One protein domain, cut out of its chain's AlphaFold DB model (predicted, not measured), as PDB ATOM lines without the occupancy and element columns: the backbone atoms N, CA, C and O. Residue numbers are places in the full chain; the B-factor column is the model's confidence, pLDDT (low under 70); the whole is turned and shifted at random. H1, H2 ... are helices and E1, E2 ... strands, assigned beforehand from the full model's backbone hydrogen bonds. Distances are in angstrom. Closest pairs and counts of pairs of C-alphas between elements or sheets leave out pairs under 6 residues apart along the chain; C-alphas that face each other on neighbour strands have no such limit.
ATOM      1  N   LEU A   8       2.601  32.482  11.026       97.31
ATOM      2  CA  LEU A   8       2.268  31.082  11.242       97.31
ATOM      3  C   LEU A   8       3.276  30.516  12.244       97.31
ATOM      4  O   LEU A   8       4.406  30.191  11.891       97.31
ATOM      5  N   ARG A   9       2.887  30.414  13.511       98.12
ATOM      6  CA  ARG A   9       3.752  29.879  14.564       98.12
ATOM      7  C   ARG A   9       3.001  28.926  15.473       98.12
ATOM      8  O   ARG A   9       1.844  29.182  15.788       98.12
ATOM      9  N   ASN A  10       3.666  27.849  15.894       98.56
ATOM     10  CA  ASN A  10       3.100  26.821  16.772       98.56
ATOM     11  C   ASN A  10       1.852  26.129  16.195       98.56
ATOM     12  O   ASN A  10       1.012  25.648  16.952       98.56
ATOM     13  N   ASN A  11       1.713  26.058  14.868       98.50
ATOM     14  CA  ASN A  11       0.538  25.464  14.232       98.50
ATOM     15  C   ASN A  11       0.789  24.034  13.763       98.50
ATOM     16  O   ASN A  11       1.862  23.710  13.250       98.50
ATOM     17  N   ILE A  12      -0.258  23.211  13.831       98.44
ATOM     18  CA  ILE A  12      -0.373  22.045  12.956       98.44
ATOM     19  C   ILE A  12      -1.104  22.506  11.695       98.44
ATOM     20  O   ILE A  12      -2.275  22.875  11.751       98.44
ATOM     21  N   LEU A  13      -0.401  22.514  10.565       97.38
ATOM     22  CA  LEU A  13      -0.928  22.927   9.267       97.38
ATOM     23  C   LEU A  13      -1.314  21.669   8.492       97.38
ATOM     24  O   LEU A  13      -0.440  20.918   8.055       97.38
ATOM     25  N   LEU A  14      -2.620  21.421   8.389       94.75
ATOM     26  CA  LEU A  14      -3.184  20.144   7.959       94.75
ATOM     27  C   LEU A  14      -3.851  20.252   6.583       94.75
ATOM     28  O   LEU A  14      -4.990  20.700   6.470       94.75
ATOM     29  N   ASP A  15      -3.159  19.778   5.549       93.69
ATOM     30  CA  ASP A  15      -3.763  19.421   4.264       93.69
ATOM     31  C   ASP A  15      -3.018  18.215   3.661       93.69
ATOM     32  O   ASP A  15      -2.005  18.374   2.969       93.69
ATOM     33  N   PRO A  16      -3.487  16.980   3.921       85.00
ATOM     34  CA  PRO A  16      -2.818  15.773   3.448       85.00
ATOM     35  C   PRO A  16      -3.055  15.503   1.952       85.00
ATOM     36  O   PRO A  16      -2.529  14.518   1.425       85.00
ATOM     37  N   ALA A  17      -3.859  16.316   1.251       87.50
ATOM     38  CA  ALA A  17      -4.188  16.053  -0.142       87.50
ATOM     39  C   ALA A  17      -2.936  16.181  -1.034       87.50
ATOM     40  O   ALA A  17      -2.222  17.182  -0.979       87.50
ATOM     41  N   PRO A  18      -2.670  15.208  -1.929       82.88
ATOM     42  CA  PRO A  18      -1.431  15.173  -2.707       82.88
ATOM     43  C   PRO A  18      -1.325  16.290  -3.751       82.88
ATOM     44  O   PRO A  18      -0.274  16.444  -4.363       82.88
ATOM     45  N   ASN A  19      -2.412  17.025  -3.997       84.50
ATOM     46  CA  ASN A  19      -2.513  18.117  -4.960       84.50
ATOM     47  C   ASN A  19      -2.770  19.483  -4.306       84.50
ATOM     48  O   ASN A  19      -3.123  20.425  -5.017       84.50
ATOM     49  N   LYS A  20      -2.615  19.592  -2.983       85.50
ATOM     50  CA  LYS A  20      -2.768  20.841  -2.236       85.50
ATOM     51  C   LYS A  20      -1.569  21.086  -1.326       85.50
ATOM     52  O   LYS A  20      -0.804  20.176  -1.010       85.50
ATOM     53  N   GLY A  21      -1.386  22.347  -0.953       88.62
ATOM     54  CA  GLY A  21      -0.402  22.755   0.037       88.62
ATOM     55  C   GLY A  21      -1.075  23.071   1.362       88.62
ATOM     56  O   GLY A  21      -2.026  23.843   1.387       88.62
ATOM     57  N   ALA A  22      -0.525  22.551   2.457       94.88
ATOM     58  CA  ALA A  22      -0.855  23.014   3.803       94.88
ATOM     59  C   ALA A  22      -0.412  24.477   4.017       94.88
ATOM     60  O   ALA A  22      -0.968  25.189   4.849       94.88
ATOM     61  N   ILE A  23       0.570  24.933   3.229       94.75
ATOM     62  CA  ILE A  23       0.886  26.348   3.019       94.75
ATOM     63  C   ILE A  23       0.869  26.616   1.518       94.75
ATOM     64  O   ILE A  23       1.608  25.965   0.778       94.75
ATOM     65  N   ASP A  24       0.069  27.586   1.079       93.75
ATOM     66  CA  ASP A  24      -0.004  28.033  -0.313       93.75
ATOM     67  C   ASP A  24       0.110  29.557  -0.387       93.75
ATOM     68  O   ASP A  24      -0.716  30.288   0.165       93.75
ATOM     69  N   ILE A  25       1.178  30.036  -1.029       93.81
ATOM     70  CA  ILE A  25       1.471  31.463  -1.160       93.81
ATOM     71  C   ILE A  25       1.889  31.835  -2.586       93.81
ATOM     72  O   ILE A  25       2.538  31.074  -3.306       93.81
ATOM     73  N   CYS A  26       1.611  33.079  -2.972       93.31
ATOM     74  CA  CYS A  26       2.259  33.680  -4.132       93.31
ATOM     75  C   CYS A  26       3.701  34.107  -3.791       93.31
ATOM     76  O   CYS A  26       4.042  34.393  -2.641       93.31
ATOM     77  N   GLY A  27       4.571  34.218  -4.788       91.69
ATOM     78  CA  GLY A  27       5.990  34.515  -4.612       91.69
ATOM     79  C   GLY A  27       6.263  35.894  -4.008       91.69
ATOM     80  O   GLY A  27       7.280  36.064  -3.328       91.69
ATOM     81  N   ALA A  28       5.358  36.856  -4.215       91.19
ATOM     82  CA  ALA A  28       5.383  38.178  -3.582       91.19
ATOM     83  C   ALA A  28       4.750  38.184  -2.174       91.19
ATOM     84  O   ALA A  28       5.092  39.028  -1.349       91.19
ATOM     85  N   CYS A  29       3.888  37.210  -1.870       93.44
ATOM     86  CA  CYS A  29       3.120  37.118  -0.626       93.44
ATOM     87  C   CYS A  29       3.995  36.801   0.601       93.44
ATOM     88  O   CYS A  29       3.582  37.024   1.734       93.44
ATOM     89  N   LYS A  30       5.232  36.326   0.396       92.06
ATOM     90  CA  LYS A  30       6.192  36.054   1.483       92.06
ATOM     91  C   LYS A  30       6.707  37.310   2.196       92.06
ATOM     92  O   LYS A  30       7.377  37.194   3.219       92.06
ATOM     93  N   ALA A  31       6.464  38.502   1.646       93.81
ATOM     94  CA  ALA A  31       6.921  39.748   2.247       93.81
ATOM     95  C   ALA A  31       6.357  39.900   3.673       93.81
ATOM     96  O   ALA A  31       5.143  39.855   3.878       93.81
ATOM     97  N   GLY A  32       7.260  40.039   4.649       94.75
ATOM     98  CA  GLY A  32       6.921  40.164   6.069       94.75
ATOM     99  C   GLY A  32       6.346  38.901   6.716       94.75
ATOM    100  O   GLY A  32       5.937  38.961   7.871       94.75
ATOM    101  N   MET A  33       6.290  37.769   6.005       96.12
ATOM    102  CA  MET A  33       5.789  36.519   6.569       96.12
ATOM    103  C   MET A  33       6.738  36.005   7.656       96.12
ATOM    104  O   MET A  33       7.955  35.984   7.477       96.12
ATOM    105  N   VAL A  34       6.160  35.538   8.755       97.19
ATOM    106  CA  VAL A  34       6.860  34.822   9.820       97.19
ATOM    107  C   VAL A  34       6.285  33.416   9.868       97.19
ATOM    108  O   VAL A  34       5.085  33.255  10.047       97.19
ATOM    109  N   SER A  35       7.120  32.397   9.693       97.75
ATOM    110  CA  SER A  35       6.687  31.001   9.756       97.75
ATOM    111  C   SER A  35       7.737  30.172  10.475       97.75
ATOM    112  O   SER A  35       8.876  30.126  10.010       97.75
ATOM    113  N   GLU A  36       7.406  29.616  11.642       98.00
ATOM    114  CA  GLU A  36       8.359  28.860  12.461       98.00
ATOM    115  C   GLU A  36       7.666  27.953  13.487       98.00
ATOM    116  O   GLU A  36       6.551  28.250  13.911       98.00
ATOM    117  N   ASN A  37       8.331  26.880  13.934       98.38
ATOM    118  CA  ASN A  37       7.784  25.927  14.913       98.38
ATOM    119  C   ASN A  37       6.407  25.363  14.504       98.38
ATOM    120  O   ASN A  37       5.499  25.253  15.325       98.38
ATOM    121  N   ASN A  38       6.234  25.020  13.228       98.69
ATOM    122  CA  ASN A  38       5.015  24.397  12.718       98.69
ATOM    123  C   ASN A  38       5.226  22.901  12.448       98.69
ATOM    124  O   ASN A  38       6.301  22.470  12.018       98.69
ATOM    125  N   ALA A  39       4.172  22.112  12.631       98.44
ATOM    126  CA  ALA A  39       4.090  20.744  12.137       98.44
ATOM    127  C   ALA A  39       3.230  20.752  10.873       98.44
ATOM    128  O   ALA A  39       2.058  21.117  10.910       98.44
ATOM    129  N   VAL A  40       3.810  20.380   9.739       97.94
ATOM    130  CA  VAL A  40       3.136  20.455   8.442       97.94
ATOM    131  C   VAL A  40       2.760  19.056   7.986       97.94
ATOM    132  O   VAL A  40       3.628  18.235   7.689       97.94
ATOM    133  N   VAL A  41       1.462  18.790   7.908       95.50
ATOM    134  CA  VAL A  41       0.924  17.585   7.285       95.50
ATOM    135  C   VAL A  41       0.506  17.954   5.873       95.50
ATOM    136  O   VAL A  41      -0.545  18.553   5.667       95.50
ATOM    137  N   GLY A  42       1.361  17.634   4.903       92.75
ATOM    138  CA  GLY A  42       1.138  17.981   3.503       92.75
ATOM    139  C   GLY A  42       2.373  18.556   2.821       92.75
ATOM    140  O   GLY A  42       3.516  18.211   3.141       92.75
ATOM    141  N   LYS A  43       2.134  19.414   1.828       93.12
ATOM    142  CA  LYS A  43       3.170  20.083   1.029       93.12
ATOM    143  C   LYS A  43       3.137  21.597   1.211       93.12
ATOM    144  O   LYS A  43       2.207  22.153   1.787       93.12
ATOM    145  N   PHE A  44       4.161  22.248   0.678       96.06
ATOM    146  CA  PHE A  44       4.232  23.696   0.545       96.06
ATOM    147  C   PHE A  44       4.013  24.058  -0.920       96.06
ATOM    148  O   PHE A  44       4.418  23.305  -1.807       96.06
ATOM    149  N   VAL A  45       3.407  25.209  -1.185       95.38
ATOM    150  CA  VAL A  45       3.159  25.710  -2.535       95.38
ATOM    151  C   VAL A  45       3.645  27.152  -2.640       95.38
ATOM    152  O   VAL A  45       3.358  27.986  -1.782       95.38
ATOM    153  N   ILE A  46       4.420  27.434  -3.693       94.81
ATOM    154  CA  ILE A  46       4.824  28.796  -4.068       94.81
ATOM    155  C   ILE A  46       4.543  29.004  -5.553       94.81
ATOM    156  O   ILE A  46       5.102  28.285  -6.391       94.81
ATOM    157  N   ASP A  47       3.729  30.007  -5.881       93.75
ATOM    158  CA  ASP A  47       3.318  30.318  -7.261       93.75
ATOM    159  C   ASP A  47       2.711  29.091  -7.969       93.75
ATOM    160  O   ASP A  47       3.065  28.769  -9.104       93.75
ATOM    161  N   GLY A  48       1.878  28.327  -7.253       92.06
ATOM    162  CA  GLY A  48       1.259  27.094  -7.756       92.06
ATOM    163  C   GLY A  48       2.197  25.884  -7.874       92.06
ATOM    164  O   GLY A  48       1.756  24.810  -8.276       92.06
ATOM    165  N   ASN A  49       3.479  26.009  -7.513       93.81
ATOM    166  CA  ASN A  49       4.430  24.897  -7.551       93.81
ATOM    167  C   ASN A  49       4.510  24.202  -6.191       93.81
ATOM    168  O   ASN A  49       4.961  24.814  -5.220       93.81
ATOM    169  N   MET A  50       4.140  22.920  -6.139       95.00
ATOM    170  CA  MET A  50       4.350  22.076  -4.958       95.00
ATOM    171  C   MET A  50       5.834  21.806  -4.724       95.00
ATOM    172  O   MET A  50       6.550  21.367  -5.623       95.00
ATOM    173  N   ILE A  51       6.275  22.018  -3.488       96.31
ATOM    174  CA  ILE A  51       7.654  21.841  -3.049       96.31
ATOM    175  C   ILE A  51       7.707  21.164  -1.672       96.31
ATOM    176  O   ILE A  51       6.732  21.147  -0.915       96.31
ATOM    177  N   ASP A  52       8.851  20.561  -1.356       96.06
ATOM    178  CA  ASP A  52       9.119  20.005  -0.030       96.06
ATOM    179  C   ASP A  52       9.661  21.066   0.942       96.06
ATOM    180  O   ASP A  52       9.969  22.195   0.558       96.06
ATOM    181  N   LEU A  53       9.788  20.694   2.219       96.94
ATOM    182  CA  LEU A  53      10.281  21.591   3.268       96.94
ATOM    183  C   LEU A  53      11.715  22.080   3.000       96.94
ATOM    184  O   LEU A  53      12.048  23.220   3.316       96.94
ATOM    185  N   ALA A  54      12.574  21.245   2.409       97.88
ATOM    186  CA  ALA A  54      13.949  21.631   2.095       97.88
ATOM    187  C   ALA A  54      13.984  22.743   1.034       97.88
ATOM    188  O   ALA A  54      14.670  23.755   1.196       97.88
ATOM    189  N   THR A  55      13.188  22.589  -0.022       98.00
ATOM    190  CA  THR A  55      13.040  23.585  -1.084       98.00
ATOM    191  C   THR A  55      12.327  24.835  -0.574       98.00
ATOM    192  O   THR A  55      12.740  25.941  -0.917       98.00
ATOM    193  N   TRP A  56      11.302  24.687   0.273       97.62
ATOM    194  CA  TRP A  56      10.640  25.805   0.951       97.62
ATOM    195  C   TRP A  56      11.657  26.659   1.707       97.62
ATOM    196  O   TRP A  56      11.832  27.827   1.366       97.62
ATOM    197  N   ARG A  57      12.422  26.052   2.624       97.81
ATOM    198  CA  ARG A  57      13.489  26.721   3.388       97.81
ATOM    199  C   ARG A  57      14.494  27.420   2.486       97.81
ATOM    200  O   ARG A  57      14.836  28.571   2.723       97.81
ATOM    201  N   SER A  58      14.932  26.757   1.416       97.62
ATOM    202  CA  SER A  58      15.870  27.361   0.466       97.62
ATOM    203  C   SER A  58      15.294  28.583  -0.258       97.62
ATOM    204  O   SER A  58      16.066  29.447  -0.670       97.62
ATOM    205  N   ARG A  59      13.973  28.649  -0.473       96.31
ATOM    206  CA  ARG A  59      13.311  29.736  -1.211       96.31
ATOM    207  C   ARG A  59      12.814  30.870  -0.316       96.31
ATOM    208  O   ARG A  59      12.682  31.990  -0.809       96.31
ATOM    209  N   THR A  60      12.500  30.588   0.947       96.12
ATOM    210  CA  THR A  60      11.875  31.548   1.871       96.12
ATOM    211  C   THR A  60      12.783  31.947   3.029       96.12
ATOM    212  O   THR A  60      12.657  33.062   3.522       96.12
ATOM    213  N   GLY A  61      13.697  31.071   3.457       96.75
ATOM    214  CA  GLY A  61      14.455  31.233   4.698       96.75
ATOM    215  C   GLY A  61      13.622  31.032   5.972       96.75
ATOM    216  O   GLY A  61      14.104  31.361   7.051       96.75
ATOM    217  N   LEU A  62      12.391  30.527   5.851       97.44
ATOM    218  CA  LEU A  62      11.449  30.315   6.956       97.44
ATOM    219  C   LEU A  62      11.385  28.837   7.372       97.44
ATOM    220  O   LEU A  62      11.903  27.965   6.669       97.44
ATOM    221  N   ASP A  63      10.683  28.558   8.474       97.94
ATOM    222  CA  ASP A  63      10.363  27.213   8.960       97.94
ATOM    223  C   ASP A  63      11.606  26.367   9.273       97.94
ATOM    224  O   ASP A  63      11.657  25.176   8.959       97.94
ATOM    225  N   MET A  64      12.647  26.959   9.862       97.56
ATOM    226  CA  MET A  64      13.916  26.284  10.155       97.56
ATOM    227  C   MET A  64      13.820  25.235  11.276       97.56
ATOM    228  O   MET A  64      14.546  24.242  11.238       97.56
ATOM    229  N   THR A  65      12.915  25.419  12.233       97.75
ATOM    230  CA  THR A  65      12.597  24.503  13.340       97.75
ATOM    231  C   THR A  65      11.310  23.708  13.100       97.75
ATOM    232  O   THR A  65      11.101  22.686  13.753       97.75
ATOM    233  N   SER A  66      10.482  24.122  12.135       98.44
ATOM    234  CA  SER A  66       9.308  23.365  11.681       98.44
ATOM    235  C   SER A  66       9.671  21.980  11.122       98.44
ATOM    236  O   SER A  66      10.819  21.692  10.768       98.44
ATOM    237  N   PHE A  67       8.689  21.093  10.990       98.44
ATOM    238  CA  PHE A  67       8.891  19.751  10.437       98.44
ATOM    239  C   PHE A  67       7.664  19.247   9.675       98.44
ATOM    240  O   PHE A  67       6.565  19.770   9.827       98.44
ATOM    241  N   VAL A  68       7.864  18.223   8.839       97.50
ATOM    242  CA  VAL A  68       6.770  17.507   8.167       97.50
ATOM    243  C   VAL A  68       6.385  16.287   8.998       97.50
ATOM    244  O   VAL A  68       7.268  15.598   9.508       97.50
ATOM    245  N   ALA A  69       5.088  16.019   9.108       97.00
ATOM    246  CA  ALA A  69       4.527  14.874   9.820       97.00
ATOM    247  C   ALA A  69       3.327  14.287   9.057       97.00
ATOM    248  O   ALA A  69       2.854  14.865   8.078       97.00
ATOM    249  N   THR A  70       2.832  13.136   9.503       95.69
ATOM    250  CA  THR A  70       1.532  12.582   9.100       95.69
ATOM    251  C   THR A  70       0.520  12.686  10.240       95.69
ATOM    252  O   THR A  70       0.905  12.841  11.396       95.69
ATOM    253  N   ASP A  71      -0.773  12.526   9.947       95.38
ATOM    254  CA  ASP A  71      -1.820  12.469  10.983       95.38
ATOM    255  C   ASP A  71      -1.504  11.421  12.051       95.38
ATOM    256  O   ASP A  71      -1.619  11.672  13.250       95.38
ATOM    257  N   ALA A  72      -1.027  10.254  11.609       95.75
ATOM    258  CA  ALA A  72      -0.656   9.157  12.486       95.75
ATOM    259  C   ALA A  72       0.549   9.489  13.373       95.75
ATOM    260  O   ALA A  72       0.702   8.860  14.417       95.75
TER     261      ALA A  72
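This is residues 8 to 72 of the 209 residues of an uncharacterized protein of Kofleriaceae bacterium (UniProt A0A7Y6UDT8). The three-stranded sheet E2, E5, E6 is one wall of a short solenoid, a chain wound in about two stacked turns: residues 8 to 9, E1 and E2 make the first turn, and E3, E4 and E5 make the second, each beside its counterpart. E6 and residues 67 to 68 begin a third, partial level, and the single helix H1 lies at that end of the stack, over one face of the sheet. The printed part has 65 residues, with the order E1 E2 E3 E4 E5 E6 H1; the sheet E2, E5, E6 is mixed, and E1 with E4 is a parallel pair. The class is mixed, helices and strands, with under half of the residues in named elements. The whole is compact, with a radius of gyration of the C-alphas of 10.7 A and spans of 33 by 24 by 16 A.

Look first at E5, residues 43 to 46, the inner strand of the sheet. E2, residues 21 to 25, is its parallel neighbour at 10 degrees, with N 22 and O 43 at 2.8 A. E6, residues 49 to 51, is its antiparallel neighbour at 137 degrees, with N 51 and O 44 at 2.8 A; E5 and E6 form a hairpin. H1, residues 53 to 60, is on the sheet at a height of 9.1 A, along the strands, at 19 degrees to E5 on the local plane. It lies over E5 and only just over E6, on which 3 of its 8 C-alphas fall; the closest C-alphas of H1 and E5 are those of Trp 56 and Phe 44, 6.8 A apart. In H1 every O i to N i+4 pair is within hydrogen-bond range. Now go to E4, residues 39 to 41, which runs on into E5 at 93 degrees. Its parallel neighbour is E1, residues 12 to 14, with N 13 and O 39 at 2.8 A, and residues 39 to 40 also pair with residues 67 to 68, parallel. E3, residues 34 to 36, pairs with no named strand; its residues 35 to 36 pair with residues 8 to 9, parallel, and it runs on into E4 at 88 degrees.

Find C-alpha 21 at (-0.402, 22.755, 0.037); from there E2 runs 9.0 A to C-alpha 25. E5 spans 10.2 A, E6 6.3 A, E4 6.6 A, E3 6.7 A and E1 6.0 A, beginning at C-alpha 12, (-0.373, 22.045, 12.956). H1 runs 10.2 A and ends at C-alpha 60, (11.875, 31.548, 1.871).

The two farthest C-alphas are those of Ala 28 and Ala 72, 33.7 A apart. The printed part has no cut, no link between named elements is long, and residues 61 to 72 hold no named element. Mean pLDDT of the printed part is 95.1, and no printed residue is under 70.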